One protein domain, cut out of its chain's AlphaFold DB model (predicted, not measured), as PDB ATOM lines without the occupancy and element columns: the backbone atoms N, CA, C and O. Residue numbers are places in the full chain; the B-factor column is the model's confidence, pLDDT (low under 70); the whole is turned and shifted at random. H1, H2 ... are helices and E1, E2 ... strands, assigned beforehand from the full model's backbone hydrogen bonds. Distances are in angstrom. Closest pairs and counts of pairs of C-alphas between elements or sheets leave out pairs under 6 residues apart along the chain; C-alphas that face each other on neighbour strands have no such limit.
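AT A GLANCE: This is residues 14 to 161 of the 170 residues of an uncharacterized protein of Gossypium mustelinum (UniProt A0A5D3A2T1). A two-stranded hairpin, E1 and E2, has the long helix H2 and the shorter H1 packed on E1; the rest is a looser part with the helix H5 and the small helices H3 and H4 among long stretches without a named element. The 148 printed residues hold five named helices, then two named strands, in the order H1 to H5, E1, E2, and the sheet E1 - E2 is antiparallel. The class is mixed, with under half of the residues in named elements. The whole is compact, with a radius of gyration of the C-alphas of 16.1 A and spans of 45 by 37 by 33 A.

IN THESE COORDINATES: H1, residues 29 to 38, begins with C-alpha 29 at (170.140, 170.573, 185.989). H2, residues 48 to 65, is 25.4 A long. H3 is residues 92 to 97, H4 residues 102 to 105, and H5 residues 124 to 134, 15.6 A long. E1, residues 140 to 146, is 17.6 A long; E2, residues 155 to 160, ends with C-alpha 160 at (161.551, 163.256, 197.220).

HOW THE PARTS SIT: E1 and E2 form a hairpin, with N 142 and O 158 within hydrogen-bond range at 2.9 A. The closest C-alphas of H2 and E1, Gln 53 and Val 143, are 5.7 A apart; those of H1 and E1, Phe 35 and Ala 140, 5.6 A. H1 and H2 are apart. H2 and H5 are close but not clearly touching, with the C-alphas of Phe 64 and His 128 closest at 7.8 A. H4 and H5 touch, closest at the C-alphas of Tyr 102 and Ser 127, 6.4 A. H3 and H4 are close but not clearly touching, with the C-alphas of Ile 95 and Pro 104 closest at 6.3 A. Every O i to N i+4 pair is within hydrogen-bond range in H1, H2, H3 and H5; H4 is too short for one.

THE WHOLE: The C-alphas farthest apart, those of Pro 45 and Glu 113, are 47.8 A apart. The links H2 to H3 and H4 to H5 are long. The printed part has no cut, and no printed residue is under 70 in pLDDT.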
ATOM      1  N   GLY A  14     160.062 172.822 167.820       85.19
ATOM      2  CA  GLY A  14     158.671 172.732 168.253       85.19
ATOM      3  C   GLY A  14     158.349 173.480 169.549       85.19
ATOM      4  O   GLY A  14     157.170 173.556 169.885       85.19
ATOM      5  N   GLU A  15     159.350 174.001 170.269       91.31
ATOM      6  CA  GLU A  15     159.172 174.766 171.511       91.31
ATOM      7  C   GLU A  15     159.593 176.243 171.389       91.31
ATOM      8  O   GLU A  15     159.568 176.974 172.378       91.31
ATOM      9  N   LEU A  16     159.969 176.710 170.188       88.94
ATOM     10  CA  LEU A  16     160.407 178.098 169.964       88.94
ATOM     11  C   LEU A  16     159.317 179.130 170.281       88.94
ATOM     12  O   LEU A  16     159.629 180.237 170.711       88.94
ATOM     13  N   ASN A  17     158.054 178.755 170.073       92.38
ATOM     14  CA  ASN A  17     156.890 179.615 170.286       92.38
ATOM     15  C   ASN A  17     156.081 179.221 171.531       92.38
ATOM     16  O   ASN A  17     154.975 179.724 171.716       92.38
ATOM     17  N   THR A  18     156.607 178.317 172.363       95.50
ATOM     18  CA  THR A  18     155.919 177.871 173.578       95.50
ATOM     19  C   THR A  18     155.751 179.041 174.537       95.50
ATOM     20  O   THR A  18     156.709 179.757 174.847       95.50
ATOM     21  N   ASN A  19     154.534 179.228 175.044       95.38
ATOM     22  CA  ASN A  19     154.245 180.271 176.011       95.38
ATOM     23  C   ASN A  19     154.608 179.791 177.424       95.38
ATOM     24  O   ASN A  19     153.850 179.072 178.083       95.38
ATOM     25  N   TRP A  20     155.786 180.190 177.894       94.81
ATOM     26  CA  TRP A  20     156.300 179.842 179.217       94.81
ATOM     27  C   TRP A  20     155.806 180.817 180.293       94.81
ATOM     28  O   TRP A  20     155.980 182.028 180.168       94.81
ATOM     29  N   ARG A  21     155.279 180.298 181.411       92.19
ATOM     30  CA  ARG A  21     154.760 181.107 182.536       92.19
ATOM     31  C   ARG A  21     155.785 182.068 183.131       92.19
ATOM     32  O   ARG A  21     155.410 183.127 183.616       92.19
ATOM     33  N   TYR A  22     157.063 181.697 183.093       91.06
ATOM     34  CA  TYR A  22     158.153 182.445 183.726       91.06
ATOM     35  C   TYR A  22     159.138 183.024 182.701       91.06
ATOM     36  O   TYR A  22     160.315 183.203 182.993       91.06
ATOM     37  N   GLY A  23     158.660 183.295 181.481       92.00
ATOM     38  CA  GLY A  23     159.424 183.985 180.436       92.00
ATOM     39  C   GLY A  23     160.404 183.115 179.643       92.00
ATOM     40  O   GLY A  23     160.975 183.595 178.669       92.00
ATOM     41  N   GLY A  24     160.584 181.843 180.005       93.62
ATOM     42  CA  GLY A  24     161.417 180.906 179.255       93.62
ATOM     43  C   GLY A  24     161.334 179.465 179.764       93.62
ATOM     44  O   GLY A  24     160.677 179.207 180.781       93.62
ATOM     45  N   PRO A  25     161.992 178.521 179.066       94.25
ATOM     46  CA  PRO A  25     162.032 177.126 179.477       94.25
ATOM     47  C   PRO A  25     162.737 176.988 180.838       94.25
ATOM     48  O   PRO A  25     163.777 177.617 181.056       94.25
ATOM     49  N   PRO A  26     162.203 176.172 181.764       93.94
ATOM     50  CA  PRO A  26     162.847 175.922 183.051       93.94
ATOM     51  C   PRO A  26     164.186 175.186 182.900       93.94
ATOM     52  O   PRO A  26     164.375 174.389 181.981       93.94
ATOM     53  N   ASN A  27     165.096 175.408 183.854       94.00
ATOM     54  CA  ASN A  27     166.329 174.634 184.001       94.00
ATOM     55  C   ASN A  27     166.124 173.533 185.061       94.00
ATOM     56  O   ASN A  27     165.712 173.820 186.185       94.00
ATOM     57  N   TYR A  28     166.441 172.284 184.706       95.94
ATOM     58  CA  TYR A  28     166.314 171.113 185.578       95.94
ATOM     59  C   TYR A  28     167.653 170.482 185.999       95.94
ATOM     60  O   TYR A  28     167.646 169.427 186.631       95.94
ATOM     61  N   ASP A  29     168.797 171.106 185.717       95.94
ATOM     62  CA  ASP A  29     170.140 170.573 185.989       95.94
ATOM     63  C   ASP A  29     170.310 170.147 187.453       95.94
ATOM     64  O   ASP A  29     170.813 169.059 187.738       95.94
ATOM     65  N   ILE A  30     169.825 170.966 188.392       96.50
ATOM     66  CA  ILE A  30     169.943 170.706 189.834       96.50
ATOM     67  C   ILE A  30     169.142 169.464 190.243       96.50
ATOM     68  O   ILE A  30     169.686 168.565 190.888       96.50
ATOM     69  N   VAL A  31     167.868 169.370 189.845       97.00
ATOM     70  CA  VAL A  31     167.034 168.212 190.210       97.00
ATOM     71  C   VAL A  31     167.443 166.957 189.441       97.00
ATOM     72  O   VAL A  31     167.306 165.848 189.950       97.00
ATOM     73  N   ASN A  32     167.980 167.108 188.228       97.62
ATOM     74  CA  ASN A  32     168.531 166.000 187.458       97.62
ATOM     75  C   ASN A  32     169.770 165.441 188.151       97.62
ATOM     76  O   ASN A  32     169.881 164.225 188.279       97.62
ATOM     77  N   LYS A  33     170.654 166.306 188.662       97.38
ATOM     78  CA  LYS A  33     171.786 165.876 189.481       97.38
ATOM     79  C   LYS A  33     171.321 165.146 190.743       97.38
ATOM     80  O   LYS A  33     171.793 164.043 190.990       97.38
ATOM     81  N   LEU A  34     170.367 165.710 191.488       97.81
ATOM     82  CA  LEU A  34     169.786 165.054 192.666       97.81
ATOM     83  C   LEU A  34     169.219 163.665 192.324       97.81
ATOM     84  O   LEU A  34     169.480 162.686 193.017       97.81
ATOM     85  N   PHE A  35     168.459 163.573 191.233       98.06
ATOM     86  CA  PHE A  35     167.904 162.315 190.751       98.06
ATOM     87  C   PHE A  35     169.001 161.302 190.396       98.06
ATOM     88  O   PHE A  35     168.903 160.146 190.787       98.06
ATOM     89  N   GLU A  36     170.037 161.710 189.664       97.69
ATOM     90  CA  GLU A  36     171.141 160.829 189.257       97.69
ATOM     91  C   GLU A  36     171.967 160.332 190.447       97.69
ATOM     92  O   GLU A  36     172.313 159.151 190.486       97.69
ATOM     93  N   ASP A  37     172.246 161.213 191.410       97.88
ATOM     94  CA  ASP A  37     173.040 160.899 192.600       97.88
ATOM     95  C   ASP A  37     172.317 159.896 193.519       97.88
ATOM     96  O   ASP A  37     172.965 159.083 194.178       97.88
ATOM     97  N   GLU A  38     170.979 159.931 193.567       98.12
ATOM     98  CA  GLU A  38     170.206 159.199 194.579       98.12
ATOM     99  C   GLU A  38     169.268 158.119 194.032       98.12
ATOM    100  O   GLU A  38     168.708 157.353 194.826       98.12
ATOM    101  N   ARG A  39     169.059 158.023 192.710       97.81
ATOM    102  CA  ARG A  39     168.188 156.998 192.108       97.81
ATOM    103  C   ARG A  39     168.628 155.583 192.477       97.81
ATOM    104  O   ARG A  39     169.807 155.262 192.581       97.81
ATOM    105  N   THR A  40     167.649 154.697 192.577       98.19
ATOM    106  CA  THR A  40     167.861 153.267 192.848       98.19
ATOM    107  C   THR A  40     167.681 152.391 191.610       98.19
ATOM    108  O   THR A  40     168.048 151.214 191.619       98.19
ATOM    109  N   LYS A  41     167.089 152.944 190.547       97.56
ATOM    110  CA  LYS A  41     166.789 152.267 189.290       97.56
ATOM    111  C   LYS A  41     167.440 152.982 188.118       97.56
ATOM    112  O   LYS A  41     167.312 154.192 187.944       97.56
ATOM    113  N   VAL A  42     168.088 152.184 187.274       97.06
ATOM    114  CA  VAL A  42     168.531 152.578 185.938       97.06
ATOM    115  C   VAL A  42     167.789 151.683 184.959       97.06
ATOM    116  O   VAL A  42     167.998 150.471 184.942       97.06
ATOM    117  N   TRP A  43     166.872 152.273 184.202       97.62
ATOM    118  CA  TRP A  43     166.043 151.538 183.255       97.62
ATOM    119  C   TRP A  43     166.764 151.390 181.909       97.62
ATOM    120  O   TRP A  43     167.440 152.331 181.489       97.62
ATOM    121  N   PRO A  44     166.650 150.237 181.224       97.62
ATOM    122  CA  PRO A  44     167.210 150.081 179.887       97.62
ATOM    123  C   PRO A  44     166.605 151.093 178.901       97.62
ATOM    124  O   PRO A  44     165.390 151.327 178.963       97.62
ATOM    125  N   PRO A  45     167.396 151.634 177.958       96.19
ATOM    126  CA  PRO A  45     166.878 152.511 176.916       96.19
ATOM    127  C   PRO A  45     165.725 151.866 176.134       96.19
ATOM    128  O   PRO A  45     165.811 150.713 175.708       96.19
ATOM    129  N   GLY A  46     164.636 152.603 175.953       95.50
ATOM    130  CA  GLY A  46     163.426 152.169 175.257       95.50
ATOM    131  C   GLY A  46     162.462 151.312 176.086       95.50
ATOM    132  O   GLY A  46     161.372 151.001 175.584       95.50
ATOM    133  N   SER A  47     162.822 150.959 177.327       97.81
ATOM    134  CA  SER A  47     161.948 150.220 178.249       97.81
ATOM    135  C   SER A  47     160.670 150.995 178.579       97.81
ATOM    136  O   SER A  47     160.586 152.217 178.429       97.81
ATOM    137  N   LEU A  48     159.642 150.270 179.026       98.06
ATOM    138  CA  LEU A  48     158.382 150.890 179.425       98.06
ATOM    139  C   LEU A  48     158.584 151.803 180.640       98.06
ATOM    140  O   LEU A  48     158.034 152.898 180.679       98.06
ATOM    141  N   GLU A  49     159.397 151.381 181.602       98.38
ATOM    142  CA  GLU A  49     159.689 152.138 182.813       98.38
ATOM    143  C   GLU A  49     160.414 153.452 182.519       98.38
ATOM    144  O   GLU A  49     160.041 154.484 183.077       98.38
ATOM    145  N   GLU A  50     161.395 153.440 181.610       98.06
ATOM    146  CA  GLU A  50     162.054 154.666 181.152       98.06
ATOM    147  C   GLU A  50     161.041 155.621 180.508       98.06
ATOM    148  O   GLU A  50     160.976 156.797 180.872       98.06
ATOM    149  N   LYS A  51     160.204 155.110 179.597       97.62
ATOM    150  CA  LYS A  51     159.185 155.910 178.905       97.62
ATOM    151  C   LYS A  51     158.178 156.519 179.872       97.62
ATOM    152  O   LYS A  51     157.898 157.708 179.776       97.62
ATOM    153  N   VAL A  52     157.654 155.730 180.813       98.00
ATOM    154  CA  VAL A  52     156.700 156.204 181.828       98.00
ATOM    155  C   VAL A  52     157.354 157.251 182.726       98.00
ATOM    156  O   VAL A  52     156.750 158.288 182.985       98.00
ATOM    157  N   GLN A  53     158.596 157.030 183.163       98.25
ATOM    158  CA  GLN A  53     159.310 157.996 183.993       98.25
ATOM    159  C   GLN A  53     159.500 159.335 183.278       98.25
ATOM    160  O   GLN A  53     159.211 160.386 183.850       98.25
ATOM    161  N   ASN A  54     159.964 159.301 182.031       97.94
ATOM    162  CA  ASN A  54     160.195 160.513 181.255       97.94
ATOM    163  C   ASN A  54     158.876 161.208 180.893       97.94
ATOM    164  O   ASN A  54     158.807 162.435 180.913       97.94
ATOM    165  N   LEU A  55     157.807 160.444 180.634       97.69
ATOM    166  CA  LEU A  55     156.472 160.991 180.396       97.69
ATOM    167  C   LEU A  55     155.949 161.752 181.617       97.69
ATOM    168  O   LEU A  55     155.522 162.890 181.456       97.69
ATOM    169  N   VAL A  56     156.031 161.178 182.824       97.38
ATOM    170  CA  VAL A  56     155.583 161.861 184.053       97.38
ATOM    171  C   VAL A  56     156.399 163.130 184.299       97.38
ATOM    172  O   VAL A  56     155.814 164.191 184.492       97.38
ATOM    173  N   LYS A  57     157.733 163.064 184.191       98.00
ATOM    174  CA  LYS A  57     158.606 164.244 184.354       98.00
ATOM    175  C   LYS A  57     158.313 165.345 183.329       98.00
ATOM    176  O   LYS A  57     158.403 166.529 183.652       98.00
ATOM    177  N   SER A  58     157.984 164.963 182.092       97.81
ATOM    178  CA  SER A  58     157.595 165.906 181.036       97.81
ATOM    179  C   SER A  58     156.220 166.507 181.324       97.81
ATOM    180  O   SER A  58     156.053 167.714 181.217       97.81
ATOM    181  N   TRP A  59     155.253 165.688 181.742       96.69
ATOM    182  CA  TRP A  59     153.907 166.136 182.097       96.69
ATOM    183  C   TRP A  59     153.936 167.130 183.263       96.69
ATOM    184  O   TRP A  59     153.317 168.187 183.174       96.69
ATOM    185  N   GLU A  60     154.712 166.855 184.316       95.62
ATOM    186  CA  GLU A  60     154.914 167.792 185.427       95.62
ATOM    187  C   GLU A  60     155.487 169.123 184.930       95.62
ATOM    188  O   GLU A  60     154.965 170.187 185.262       95.62
ATOM    189  N   MET A  61     156.514 169.078 184.076       96.06
ATOM    190  CA  MET A  61     157.085 170.281 183.471       96.06
ATOM    191  C   MET A  61     156.024 171.104 182.733       96.06
ATOM    192  O   MET A  61     155.909 172.306 182.982       96.06
ATOM    193  N   GLU A  62     155.206 170.476 181.884       95.75
ATOM    194  CA  GLU A  62     154.144 171.178 181.157       95.75
ATOM    195  C   GLU A  62     153.119 171.789 182.124       95.75
ATOM    196  O   GLU A  62     152.811 172.981 182.036       95.75
ATOM    197  N   ILE A  63     152.660 171.010 183.109       94.44
ATOM    198  CA  ILE A  63     151.688 171.436 184.124       94.44
ATOM    199  C   ILE A  63     152.175 172.642 184.922       94.44
ATOM    200  O   ILE A  63     151.355 173.509 185.238       94.44
ATOM    201  N   PHE A  64     153.464 172.724 185.257       93.56
ATOM    202  CA  PHE A  64     154.011 173.800 186.088       93.56
ATOM    203  C   PHE A  64     154.534 175.001 185.294       93.56
ATOM    204  O   PHE A  64     154.465 176.116 185.812       93.56
ATOM    205  N   HIS A  65     154.989 174.820 184.052       94.25
ATOM    206  CA  HIS A  65     155.715 175.868 183.325       94.25
ATOM    207  C   HIS A  65     155.048 176.349 182.032       94.25
ATOM    208  O   HIS A  65     155.316 177.484 181.635       94.25
ATOM    209  N   LYS A  66     154.160 175.576 181.387       94.56
ATOM    210  CA  LYS A  66     153.455 176.031 180.173       94.56
ATOM    211  C   LYS A  66     152.192 176.820 180.526       94.56
ATOM    212  O   LYS A  66     151.365 176.395 181.337       94.56
ATOM    213  N   ALA A  67     152.044 178.009 179.948       92.50
ATOM    214  CA  ALA A  67     150.944 178.931 180.237       92.50
ATOM    215  C   ALA A  67     149.682 178.625 179.414       92.50
ATOM    216  O   ALA A  67     148.562 178.787 179.914       92.50
ATOM    217  N   SER A  68     149.859 178.169 178.170       92.12
ATOM    218  CA  SER A  68     148.766 177.779 177.277       92.12
ATOM    219  C   SER A  68     148.532 176.274 177.314       92.12
ATOM    220  O   SER A  68     149.484 175.500 177.323       92.12
ATOM    221  N   LEU A  69     147.262 175.855 177.294       91.69
ATOM    222  CA  LEU A  69     146.900 174.442 177.134       91.69
ATOM    223  C   LEU A  69     147.211 173.928 175.721       91.69
ATOM    224  O   LEU A  69     147.400 172.734 175.542       91.69
ATOM    225  N   GLU A  70     147.292 174.818 174.732       92.88
ATOM    226  CA  GLU A  70     147.626 174.467 173.344       92.88
ATOM    227  C   GLU A  70     149.085 174.014 173.195       92.88
ATOM    228  O   GLU A  70     149.408 173.263 172.280       92.88
ATOM    229  N   ASP A  71     149.953 174.415 174.130       95.00
ATOM    230  CA  ASP A  71     151.361 174.021 174.132       95.00
ATOM    231  C   ASP A  71     151.588 172.635 174.764       95.00
ATOM    232  O   ASP A  71     152.714 172.130 174.737       95.00
ATOM    233  N   PHE A  72     150.563 172.014 175.366       95.12
ATOM    234  CA  PHE A  72     150.682 170.702 176.010       95.12
ATOM    235  C   PHE A  72     150.772 169.596 174.960       95.12
ATOM    236  O   PHE A  72     149.937 169.499 174.062       95.12
ATOM    237  N   LYS A  73     151.774 168.727 175.102       95.81
ATOM    238  CA  LYS A  73     152.045 167.626 174.164       95.81
ATOM    239  C   LYS A  73     152.017 166.258 174.834       95.81
ATOM    240  O   LYS A  73     151.906 165.245 174.148       95.81
ATOM    241  N   THR A  74     152.088 166.208 176.163       96.19
ATOM    242  CA  THR A  74     152.056 164.947 176.921       96.19
ATOM    243  C   THR A  74     150.652 164.365 177.089       96.19
ATOM    244  O   THR A  74     150.523 163.185 177.414       96.19
ATOM    245  N   ILE A  75     149.602 165.163 176.868       95.56
ATOM    246  CA  ILE A  75     148.204 164.792 177.122       95.56
ATOM    247  C   ILE A  75     147.265 165.304 176.023       95.56
ATOM    248  O   ILE A  75     147.508 166.342 175.413       95.56
ATOM    249  N   ASP A  76     146.139 164.614 175.826       95.62
ATOM    250  CA  ASP A  76     144.985 165.159 175.099       95.62
ATOM    251  C   ASP A  76     144.160 166.015 176.071       95.62
ATOM    252  O   ASP A  76     143.413 165.486 176.899       95.62
ATOM    253  N   VAL A  77     144.299 167.341 175.988       94.56
ATOM    254  CA  VAL A  77     143.678 168.294 176.928       94.56
ATOM    255  C   VAL A  77     142.150 168.200 176.994       94.56
ATOM    256  O   VAL A  77     141.570 168.553 178.020       94.56
ATOM    257  N   ASN A  78     141.500 167.690 175.942       93.81
ATOM    258  CA  ASN A  78     140.043 167.548 175.882       93.81
ATOM    259  C   ASN A  78     139.539 166.257 176.542       93.81
ATOM    260  O   ASN A  78     138.353 166.145 176.844       93.81
ATOM    261  N   LYS A  79     140.423 165.275 176.754       95.50
ATOM    262  CA  LYS A  79     140.090 163.979 177.374       95.50
ATOM    263  C   LYS A  79     140.785 163.761 178.713       95.50
ATOM    264  O   LYS A  79     140.426 162.843 179.450       95.50
ATOM    265  N   TYR A  80     141.783 164.579 179.027       95.44
ATOM    266  CA  TYR A  80     142.568 164.442 180.237       95.44
ATOM    267  C   TYR A  80     141.710 164.617 181.492       95.44
ATOM    268  O   TYR A  80     140.959 165.584 181.631       95.44
ATOM    269  N   THR A  81     141.872 163.680 182.425       95.75
ATOM    270  CA  THR A  81     141.244 163.712 183.744       95.75
ATOM    271  C   THR A  81     142.276 163.333 184.800       95.75
ATOM    272  O   THR A  81     142.927 162.297 184.688       95.75
ATOM    273  N   PHE A  82     142.397 164.148 185.846       94.88
ATOM    274  CA  PHE A  82     143.246 163.892 187.009       94.88
ATOM    275  C   PHE A  82     142.396 163.569 188.237       94.88
ATOM    276  O   PHE A  82     141.467 164.307 188.547       94.88
ATOM    277  N   SER A  83     142.728 162.517 188.980       94.06
ATOM    278  CA  SER A  83     142.100 162.212 190.271       94.06
ATOM    279  C   SER A  83     143.169 161.889 191.307       94.06
ATOM    280  O   SER A  83     144.177 161.254 191.003       94.06
ATOM    281  N   LEU A  84     142.922 162.316 192.543       91.38
ATOM    282  CA  LEU A  84     143.788 162.087 193.690       91.38
ATOM    283  C   LEU A  84     142.976 161.468 194.828       91.38
ATOM    284  O   LEU A  84     141.923 161.993 195.189       91.38
ATOM    285  N   ASN A  85     143.486 160.392 195.435       90.81
ATOM    286  CA  ASN A  85     142.926 159.770 196.644       90.81
ATOM    287  C   ASN A  85     141.417 159.463 196.554       90.81
ATOM    288  O   ASN A  85     140.676 159.664 197.514       90.81
ATOM    289  N   GLY A  86     140.945 159.022 195.383       89.75
ATOM    290  CA  GLY A  86     139.535 158.688 195.149       89.75
ATOM    291  C   GLY A  86     138.592 159.893 195.034       89.75
ATOM    292  O   GLY A  86     137.377 159.712 194.996       89.75
ATOM    293  N   ARG A  87     139.115 161.126 194.975       91.31
ATOM    294  CA  ARG A  87     138.309 162.330 194.722       91.31
ATOM    295  C   ARG A  87     137.778 162.349 193.287       91.31
ATOM    296  O   ARG A  87     138.296 161.671 192.396       91.31
ATOM    297  N   LYS A  88     136.759 163.184 193.054       93.50
ATOM    298  CA  LYS A  88     136.223 163.454 191.714       93.50
ATOM    299  C   LYS A  88     137.363 163.839 190.760       93.50
ATOM    300  O   LYS A  88     138.222 164.640 191.121       93.50
ATOM    301  N   GLY A  89     137.336 163.270 189.557       94.75
ATOM    302  CA  GLY A  89     138.252 163.643 188.487       94.75
ATOM    303  C   GLY A  89     138.115 165.116 188.093       94.75
ATOM    304  O   GLY A  89     137.007 165.656 188.077       94.75
ATOM    305  N   LEU A  90     139.247 165.739 187.780       95.38
ATOM    306  CA  LEU A  90     139.387 167.128 187.373       95.38
ATOM    307  C   LEU A  90     139.881 167.198 185.929       95.38
ATOM    308  O   LEU A  90     140.867 166.555 185.564       95.38
ATOM    309  N   THR A  91     139.215 168.018 185.129       95.75
ATOM    310  CA  THR A  91     139.653 168.412 183.786       95.75
ATOM    311  C   THR A  91     140.810 169.413 183.850       95.75
ATOM    312  O   THR A  91     141.045 170.052 184.880       95.75
ATOM    313  N   MET A  92     141.499 169.639 182.726       93.31
ATOM    314  CA  MET A  92     142.550 170.667 182.646       93.31
ATOM    315  C   MET A  92     142.046 172.083 182.966       93.31
ATOM    316  O   MET A  92     142.764 172.873 183.582       93.31
ATOM    317  N   MET A  93     140.802 172.403 182.601       91.44
ATOM    318  CA  MET A  93     140.196 173.699 182.921       91.44
ATOM    319  C   MET A  93     139.914 173.849 184.420       91.44
ATOM    320  O   MET A  93     140.137 174.924 184.981       91.44
ATOM    321  N   GLU A  94     139.473 172.782 185.089       94.00
ATOM    322  CA  GLU A  94     139.279 172.778 186.545       94.00
ATOM    323  C   GLU A  94     140.618 172.863 187.290       94.00
ATOM    324  O   GLU A  94     140.732 173.653 188.223       94.00
ATOM    325  N   ILE A  95     141.649 172.138 186.840       92.94
ATOM    326  CA  ILE A  95     143.024 172.237 187.366       92.94
ATOM    327  C   ILE A  95     143.528 173.681 187.289       92.94
ATOM    328  O   ILE A  95     143.992 174.230 188.285       92.94
ATOM    329  N   LYS A  96     143.378 174.332 186.128       88.50
ATOM    330  CA  LYS A  96     143.770 175.737 185.953       88.50
ATOM    331  C   LYS A  96     143.013 176.656 186.916       88.50
ATOM    332  O   LYS A  96     143.627 177.517 187.541       88.50
ATOM    333  N   LYS A  97     141.702 176.451 187.075       89.62
ATOM    334  CA  LYS A  97     140.857 177.235 187.991       89.62
ATOM    335  C   LYS A  97     141.245 177.056 189.462       89.62
ATOM    336  O   LYS A  97     141.082 177.991 190.238       89.62
ATOM    337  N   LEU A  98     141.753 175.885 189.839       88.75
ATOM    338  CA  LEU A  98     142.187 175.593 191.203       88.75
ATOM    339  C   LEU A  98     143.522 176.240 191.582       88.75
ATOM    340  O   LEU A  98     143.918 176.082 192.726       88.75
ATOM    341  N   GLY A  99     144.196 176.966 190.685       82.00
ATOM    342  CA  GLY A  99     145.451 177.653 191.006       82.00
ATOM    343  C   GLY A  99     146.695 176.817 190.711       82.00
ATOM    344  O   GLY A  99     147.613 176.755 191.519       82.00
ATOM    345  N   GLY A 100     146.749 176.176 189.541       80.81
ATOM    346  CA  GLY A 100     147.975 175.553 189.027       80.81
ATOM    347  C   GLY A 100     148.164 174.090 189.435       80.81
ATOM    348  O   GLY A 100     147.208 173.399 189.766       80.81
ATOM    349  N   GLY A 101     149.397 173.582 189.336       86.69
ATOM    350  CA  GLY A 101     149.684 172.146 189.472       86.69
ATOM    351  C   GLY A 101     149.666 171.601 190.906       86.69
ATOM    352  O   GLY A 101     149.270 170.455 191.109       86.69
ATOM    353  N   TYR A 102     150.039 172.411 191.906       90.31
ATOM    354  CA  TYR A 102     150.161 171.953 193.298       90.31
ATOM    355  C   TYR A 102     148.807 171.858 194.008       90.31
ATOM    356  O   TYR A 102     148.530 170.864 194.680       90.31
ATOM    357  N   ASN A 103     147.925 172.844 193.832       92.50
ATOM    358  CA  ASN A 103     146.643 172.892 194.542       92.50
ATOM    359  C   ASN A 103     145.757 171.649 194.294       92.50
ATOM    360  O   ASN A 103     145.177 171.145 195.260       92.50
ATOM    361  N   PRO A 104     145.649 171.093 193.066       92.06
ATOM    362  CA  PRO A 104     144.946 169.832 192.813       92.06
ATOM    363  C   PRO A 104     145.599 168.620 193.488       92.06
ATOM    364  O   PRO A 104     144.894 167.702 193.903       92.06
ATOM    365  N   GLN A 105     146.930 168.615 193.617       90.94
ATOM    366  CA  GLN A 105     147.702 167.532 194.240       90.94
ATOM    367  C   GLN A 105     147.668 167.571 195.777       90.94
ATOM    368  O   GLN A 105     147.947 166.566 196.425       90.94
ATOM    369  N   LEU A 106     147.310 168.712 196.367       91.75
ATOM    370  CA  LEU A 106     147.315 168.940 197.819       91.75
ATOM    371  C   LEU A 106     145.910 169.159 198.387       91.75
ATOM    372  O   LEU A 106     145.746 169.658 199.501       91.75
ATOM    373  N   GLN A 107     144.882 168.768 197.630       91.75
ATOM    374  CA  GLN A 107     143.500 168.793 198.092       91.75
ATOM    375  C   GLN A 107     143.347 167.985 199.383       91.75
ATOM    376  O   GLN A 107     143.637 166.786 199.443       91.75
ATOM    377  N   THR A 108     142.815 168.639 200.408       90.44
ATOM    378  CA  THR A 108     142.695 168.079 201.751       90.44
ATOM    379  C   THR A 108     141.273 168.211 202.280       90.44
ATOM    380  O   THR A 108     140.519 169.086 201.868       90.44
ATOM    381  N   SER A 109     140.894 167.300 203.176       90.38
ATOM    382  CA  SER A 109     139.639 167.384 203.939       90.38
ATOM    383  C   SER A 109     139.880 167.843 205.381       90.38
ATOM    384  O   SER A 109     138.960 167.804 206.191       90.38
ATOM    385  N   LEU A 110     141.115 168.240 205.719       91.56
ATOM    386  CA  LEU A 110     141.440 168.758 207.044       91.56
ATOM    387  C   LEU A 110     140.687 170.076 207.316       91.56
ATOM    388  O   LEU A 110     140.544 170.890 206.390       91.56
ATOM    389  N   PRO A 111     140.254 170.317 208.570       93.00
ATOM    390  CA  PRO A 111     139.800 171.629 209.026       93.00
ATOM    391  C   PRO A 111     140.838 172.711 208.727       93.00
ATOM    392  O   PRO A 111     142.039 172.440 208.762       93.00
ATOM    393  N   GLN A 112     140.386 173.923 208.404       91.25
ATOM    394  CA  GLN A 112     141.249 174.996 207.906       91.25
ATOM    395  C   GLN A 112     142.365 175.367 208.889       91.25
ATOM    396  O   GLN A 112     143.500 175.594 208.486       91.25
ATOM    397  N   GLU A 113     142.056 175.364 210.179       90.88
ATOM    398  CA  GLU A 113     142.972 175.629 211.284       90.88
ATOM    399  C   GLU A 113     144.099 174.591 211.422       90.88
ATOM    400  O   GLU A 113     145.112 174.873 212.055       90.88
ATOM    401  N   LEU A 114     143.951 173.409 210.811       91.38
ATOM    402  CA  LEU A 114     144.959 172.342 210.806       91.38
ATOM    403  C   LEU A 114     145.764 172.285 209.499       91.38
ATOM    404  O   LEU A 114     146.619 171.412 209.335       91.38
ATOM    405  N   ARG A 115     145.493 173.179 208.543       90.88
ATOM    406  CA  ARG A 115     146.184 173.210 207.251       90.88
ATOM    407  C   ARG A 115     147.472 174.024 207.370       90.88
ATOM    408  O   ARG A 115     147.427 175.245 207.456       90.88
ATOM    409  N   CYS A 116     148.628 173.362 207.288       87.56
ATOM    410  CA  CYS A 116     149.912 174.051 207.079       87.56
ATOM    411  C   CYS A 116     150.017 174.684 205.676       87.56
ATOM    412  O   CYS A 116     150.759 175.637 205.465       87.56
ATOM    413  N   TYR A 117     149.243 174.159 204.725       91.69
ATOM    414  CA  TYR A 117     149.092 174.656 203.367       91.69
ATOM    415  C   TYR A 117     147.609 174.598 202.988       91.69
ATOM    416  O   TYR A 117     146.987 173.539 203.106       91.69
ATOM    417  N   ASP A 118     147.038 175.723 202.552       91.75
ATOM    418  CA  ASP A 118     145.610 175.837 202.244       91.75
ATOM    419  C   ASP A 118     145.389 175.993 200.727       91.75
ATOM    420  O   ASP A 118     145.501 177.108 200.210       91.75
ATOM    421  N   PRO A 119     145.060 174.912 199.990       91.19
ATOM    422  CA  PRO A 119     144.914 174.961 198.532       91.19
ATOM    423  C   PRO A 119     143.762 175.865 198.065       91.19
ATOM    424  O   PRO A 119     143.684 176.180 196.883       91.19
ATOM    425  N   GLU A 120     142.862 176.276 198.965       89.69
ATOM    426  CA  GLU A 120     141.783 177.226 198.663       89.69
ATOM    427  C   GLU A 120     142.260 178.689 198.652       89.69
ATOM    428  O   GLU A 120     141.572 179.553 198.108       89.69
ATOM    429  N   LYS A 121     143.424 178.980 199.249       90.50
ATOM    430  CA  LYS A 121     143.991 180.336 199.351       90.50
ATOM    431  C   LYS A 121     145.176 180.577 198.428       90.50
ATOM    432  O   LYS A 121     145.503 181.732 198.158       90.50
ATOM    433  N   GLU A 122     145.844 179.521 197.986       92.00
ATOM    434  CA  GLU A 122     147.018 179.645 197.132       92.00
ATOM    435  C   GLU A 122     146.623 179.848 195.667       92.00
ATOM    436  O   GLU A 122     145.683 179.253 195.148       92.00
ATOM    437  N   THR A 123     147.393 180.676 194.983       91.50
ATOM    438  CA  THR A 123     147.386 180.836 193.528       91.50
ATOM    439  C   THR A 123     148.409 179.901 192.884       91.50
ATOM    440  O   THR A 123     149.225 179.278 193.569       91.50
ATOM    441  N   ASP A 124     148.420 179.834 191.556       88.94
ATOM    442  CA  ASP A 124     149.473 179.148 190.802       88.94
ATOM    443  C   ASP A 124     150.863 179.721 191.100       88.94
ATOM    444  O   ASP A 124     151.808 178.969 191.326       88.94
ATOM    445  N   GLU A 125     150.984 181.044 191.192       90.56
ATOM    446  CA  GLU A 125     152.241 181.711 191.525       90.56
ATOM    447  C   GLU A 125     152.679 181.456 192.975       90.56
ATOM    448  O   GLU A 125     153.828 181.086 193.225       90.56
ATOM    449  N   SER A 126     151.778 181.638 193.947       92.44
ATOM    450  CA  SER A 126     152.127 181.515 195.370       92.44
ATOM    451  C   SER A 126     152.386 180.070 195.787       92.44
ATOM    452  O   SER A 126     153.337 179.826 196.537       92.44
ATOM    453  N   SER A 127     151.638 179.110 195.233       92.00
ATOM    454  CA  SER A 127     151.925 177.688 195.412       92.00
ATOM    455  C   SER A 127     153.273 177.319 194.797       92.00
ATOM    456  O   SER A 127     154.115 176.745 195.488       92.00
ATOM    457  N   HIS A 128     153.539 177.714 193.547       91.50
ATOM    458  CA  HIS A 128     154.811 177.418 192.895       91.50
ATOM    459  C   HIS A 128     155.987 178.001 193.679       91.50
ATOM    460  O   HIS A 128     156.922 177.270 194.008       91.50
ATOM    461  N   LYS A 129     155.898 179.278 194.068       92.12
ATOM    462  CA  LYS A 129     156.911 179.957 194.882       92.12
ATOM    463  C   LYS A 129     157.155 179.240 196.205       92.12
ATOM    464  O   LYS A 129     158.311 179.079 196.586       92.12
ATOM    465  N   ALA A 130     156.105 178.809 196.903       92.06
ATOM    466  CA  ALA A 130     156.248 178.098 198.170       92.06
ATOM    467  C   ALA A 130     157.048 176.796 198.001       92.06
ATOM    468  O   ALA A 130     157.991 176.561 198.754       92.06
ATOM    469  N   PHE A 131     156.731 175.990 196.985       91.38
ATOM    470  CA  PHE A 131     157.397 174.706 196.755       91.38
ATOM    471  C   PHE A 131     158.838 174.842 196.262       91.38
ATOM    472  O   PHE A 131     159.717 174.166 196.792       91.38
ATOM    473  N   VAL A 132     159.117 175.729 195.301       91.69
ATOM    474  CA  VAL A 132     160.498 175.909 194.808       91.69
ATOM    475  C   VAL A 132     161.405 176.567 195.849       91.69
ATOM    476  O   VAL A 132     162.615 176.359 195.825       91.69
ATOM    477  N   THR A 133     160.828 177.333 196.782       92.50
ATOM    478  CA  THR A 133     161.570 177.916 197.908       92.50
ATOM    479  C   THR A 133     161.886 176.859 198.962       92.50
ATOM    480  O   THR A 133     163.018 176.799 199.428       92.50
ATOM    481  N   ALA A 134     160.917 176.010 199.319       93.69
ATOM    482  CA  ALA A 134     161.103 174.947 200.307       93.69
ATOM    483  C   ALA A 134     162.074 173.855 199.833       93.69
ATOM    484  O   ALA A 134     162.908 173.377 200.602       93.69
ATOM    485  N   PHE A 135     161.994 173.498 198.548       94.56
ATOM    486  CA  PHE A 135     162.815 172.469 197.913       94.56
ATOM    487  C   PHE A 135     163.728 173.095 196.846       94.56
ATOM    488  O   PHE A 135     163.498 172.900 195.650       94.56
ATOM    489  N   PRO A 136     164.788 173.830 197.236       94.06
ATOM    490  CA  PRO A 136     165.644 174.550 196.288       94.06
ATOM    491  C   PRO A 136     166.407 173.618 195.336       94.06
ATOM    492  O   PRO A 136     166.804 174.024 194.246       94.06
ATOM    493  N   ARG A 137     166.586 172.345 195.716       95.00
ATOM    494  CA  ARG A 137     167.170 171.302 194.855       95.00
ATOM    495  C   ARG A 137     166.161 170.669 193.888       95.00
ATOM    496  O   ARG A 137     166.513 169.776 193.120       95.00
ATOM    497  N   GLY A 138     164.912 171.117 193.938       93.88
ATOM    498  CA  GLY A 138     163.781 170.499 193.272       93.88
ATOM    499  C   GLY A 138     163.245 169.278 194.014       93.88
ATOM    500  O   GLY A 138     163.697 168.902 195.098       93.88
ATOM    501  N   PHE A 139     162.245 168.663 193.394       93.75
ATOM    502  CA  PHE A 139     161.546 167.495 193.902       93.75
ATOM    503  C   PHE A 139     161.717 166.397 192.839       93.75
ATOM    504  O   PHE A 139     161.208 166.505 191.726       93.75
ATOM    505  N   ALA A 140     162.543 165.396 193.128       97.19
ATOM    506  CA  ALA A 140     162.906 164.331 192.205       97.19
ATOM    507  C   ALA A 140     161.834 163.235 192.174       97.19
ATOM    508  O   ALA A 140     161.320 162.834 193.216       97.19
ATOM    509  N   PHE A 141     161.549 162.720 190.977       98.12
ATOM    510  CA  PHE A 141     160.606 161.629 190.734       98.12
ATOM    511  C   PHE A 141     161.326 160.411 190.142       98.12
ATOM    512  O   PHE A 141     162.072 160.534 189.164       98.12
ATOM    513  N   GLU A 142     161.075 159.226 190.702       98.56
ATOM    514  CA  GLU A 142     161.611 157.951 190.220       98.56
ATOM    515  C   GLU A 142     160.526 156.881 190.132       98.56
ATOM    516  O   GLU A 142     159.826 156.591 191.107       98.56
ATOM    517  N   VAL A 143     160.457 156.216 188.979       98.56
ATOM    518  CA  VAL A 143     159.666 154.995 188.814       98.56
ATOM    519  C   VAL A 143     160.455 153.820 189.384       98.56
ATOM    520  O   VAL A 143     161.549 153.512 188.920       98.56
ATOM    521  N   LEU A 144     159.880 153.133 190.373       98.50
ATOM    522  CA  LEU A 144     160.488 151.973 191.031       98.50
ATOM    523  C   LEU A 144     160.103 150.652 190.362       98.50
ATOM    524  O   LEU A 144     160.877 149.691 190.410       98.50
ATOM    525  N   LYS A 145     158.893 150.592 189.794       98.00
ATOM    526  CA  LYS A 145     158.362 149.447 189.050       98.00
ATOM    527  C   LYS A 145     157.126 149.860 188.256       98.00
ATOM    528  O   LYS A 145     156.266 150.543 188.806       98.00
ATOM    529  N   VAL A 146     156.990 149.374 187.027       98.38
ATOM    530  CA  VAL A 146     155.715 149.370 186.299       98.38
ATOM    531  C   VAL A 146     155.117 147.966 186.398       98.38
ATOM    532  O   VAL A 146     155.812 146.971 186.204       98.38
ATOM    533  N   TYR A 147     153.851 147.869 186.794       98.12
ATOM    534  CA  TYR A 147     153.144 146.598 186.969       98.12
ATOM    535  C   TYR A 147     152.369 146.189 185.720       98.12
ATOM    536  O   TYR A 147     152.253 144.996 185.449       98.12
ATOM    537  N   THR A 148     151.848 147.161 184.974       98.06
ATOM    538  CA  THR A 148     151.013 146.928 183.792       98.06
ATOM    539  C   THR A 148     151.424 147.851 182.648       98.06
ATOM    540  O   THR A 148     151.897 148.966 182.869       98.06
ATOM    541  N   GLY A 149     151.279 147.353 181.419       96.12
ATOM    542  CA  GLY A 149     151.509 148.108 180.189       96.12
ATOM    543  C   GLY A 149     150.227 148.725 179.623       96.12
ATOM    544  O   GLY A 149     149.144 148.470 180.143       96.12
ATOM    545  N   PRO A 150     150.328 149.517 178.542       95.69
ATOM    546  CA  PRO A 150     149.170 150.146 177.913       95.69
ATOM    547  C   PRO A 150     148.049 149.137 177.585       95.69
ATOM    548  O   PRO A 150     148.353 147.996 177.228       95.69
ATOM    549  N   PRO A 151     146.765 149.542 177.663       96.06
ATOM    550  CA  PRO A 151     146.287 150.924 177.792       96.06
ATOM    551  C   PRO A 151     146.266 151.474 179.227       96.06
ATOM    552  O   PRO A 151     146.104 152.678 179.397       96.06
ATOM    553  N   GLU A 152     146.451 150.631 180.245       97.25
ATOM    554  CA  GLU A 152     146.375 151.029 181.654       97.25
ATOM    555  C   GLU A 152     147.725 150.834 182.349       97.25
ATOM    556  O   GLU A 152     148.199 149.712 182.518       97.25
ATOM    557  N   ILE A 153     148.342 151.933 182.783       97.62
ATOM    558  CA  ILE A 153     149.625 151.906 183.490       97.62
ATOM    559  C   ILE A 153     149.390 152.001 184.994       97.62
ATOM    560  O   ILE A 153     148.949 153.027 185.506       97.62
ATOM    561  N   VAL A 154     149.785 150.955 185.712       98.00
ATOM    562  CA  VAL A 154     149.899 150.941 187.169       98.00
ATOM    563  C   VAL A 154     151.379 150.896 187.512       98.00
ATOM    564  O   VAL A 154     152.110 150.026 187.037       98.00
ATOM    565  N   LEU A 155     151.843 151.818 188.353       97.94
ATOM    566  CA  LEU A 155     153.248 151.906 188.734       97.94
ATOM    567  C   LEU A 155     153.437 152.126 190.236       97.94
ATOM    568  O   LEU A 155     152.567 152.637 190.934       97.94
ATOM    569  N   LYS A 156     154.619 151.755 190.721       98.38
ATOM    570  CA  LYS A 156     155.163 152.179 192.009       98.38
ATOM    571  C   LYS A 156     156.222 153.238 191.742       98.38
ATOM    572  O   LYS A 156     157.140 152.997 190.958       98.38
ATOM    573  N   PHE A 157     156.133 154.363 192.434       98.31
ATOM    574  CA  PHE A 157     157.093 155.457 192.332       98.31
ATOM    575  C   PHE A 157     157.542 155.921 193.716       98.31
ATOM    576  O   PHE A 157     156.946 155.556 194.732       98.31
ATOM    577  N   ARG A 158     158.599 156.730 193.741       97.88
ATOM    578  CA  ARG A 158     158.936 157.592 194.872       97.88
ATOM    579  C   ARG A 158     159.170 159.014 194.377       97.88
ATOM    580  O   ARG A 158     159.618 159.213 193.249       97.88
ATOM    581  N   HIS A 159     158.866 159.971 195.240       95.44
ATOM    582  CA  HIS A 159     159.040 161.392 194.989       95.44
ATOM    583  C   HIS A 159     159.692 162.018 196.223       95.44
ATOM    584  O   HIS A 159     159.223 161.766 197.333       95.44
ATOM    585  N   TRP A 160     160.794 162.753 196.070       96.88
ATOM    586  CA  TRP A 160     161.551 163.256 197.220       96.88
ATOM    587  C   TRP A 160     162.295 164.558 196.936       96.88
ATOM    588  O   TRP A 160     162.565 164.904 195.794       96.88
ATOM    589  N   GLY A 161     162.641 165.272 198.000       94.94
ATOM    590  CA  GLY A 161     163.481 166.462 197.986       94.94
ATOM    591  C   GLY A 161     163.833 166.840 199.419       94.94
ATOM    592  O   GLY A 161     163.244 166.321 200.369       94.94
TER     593      GLY A 161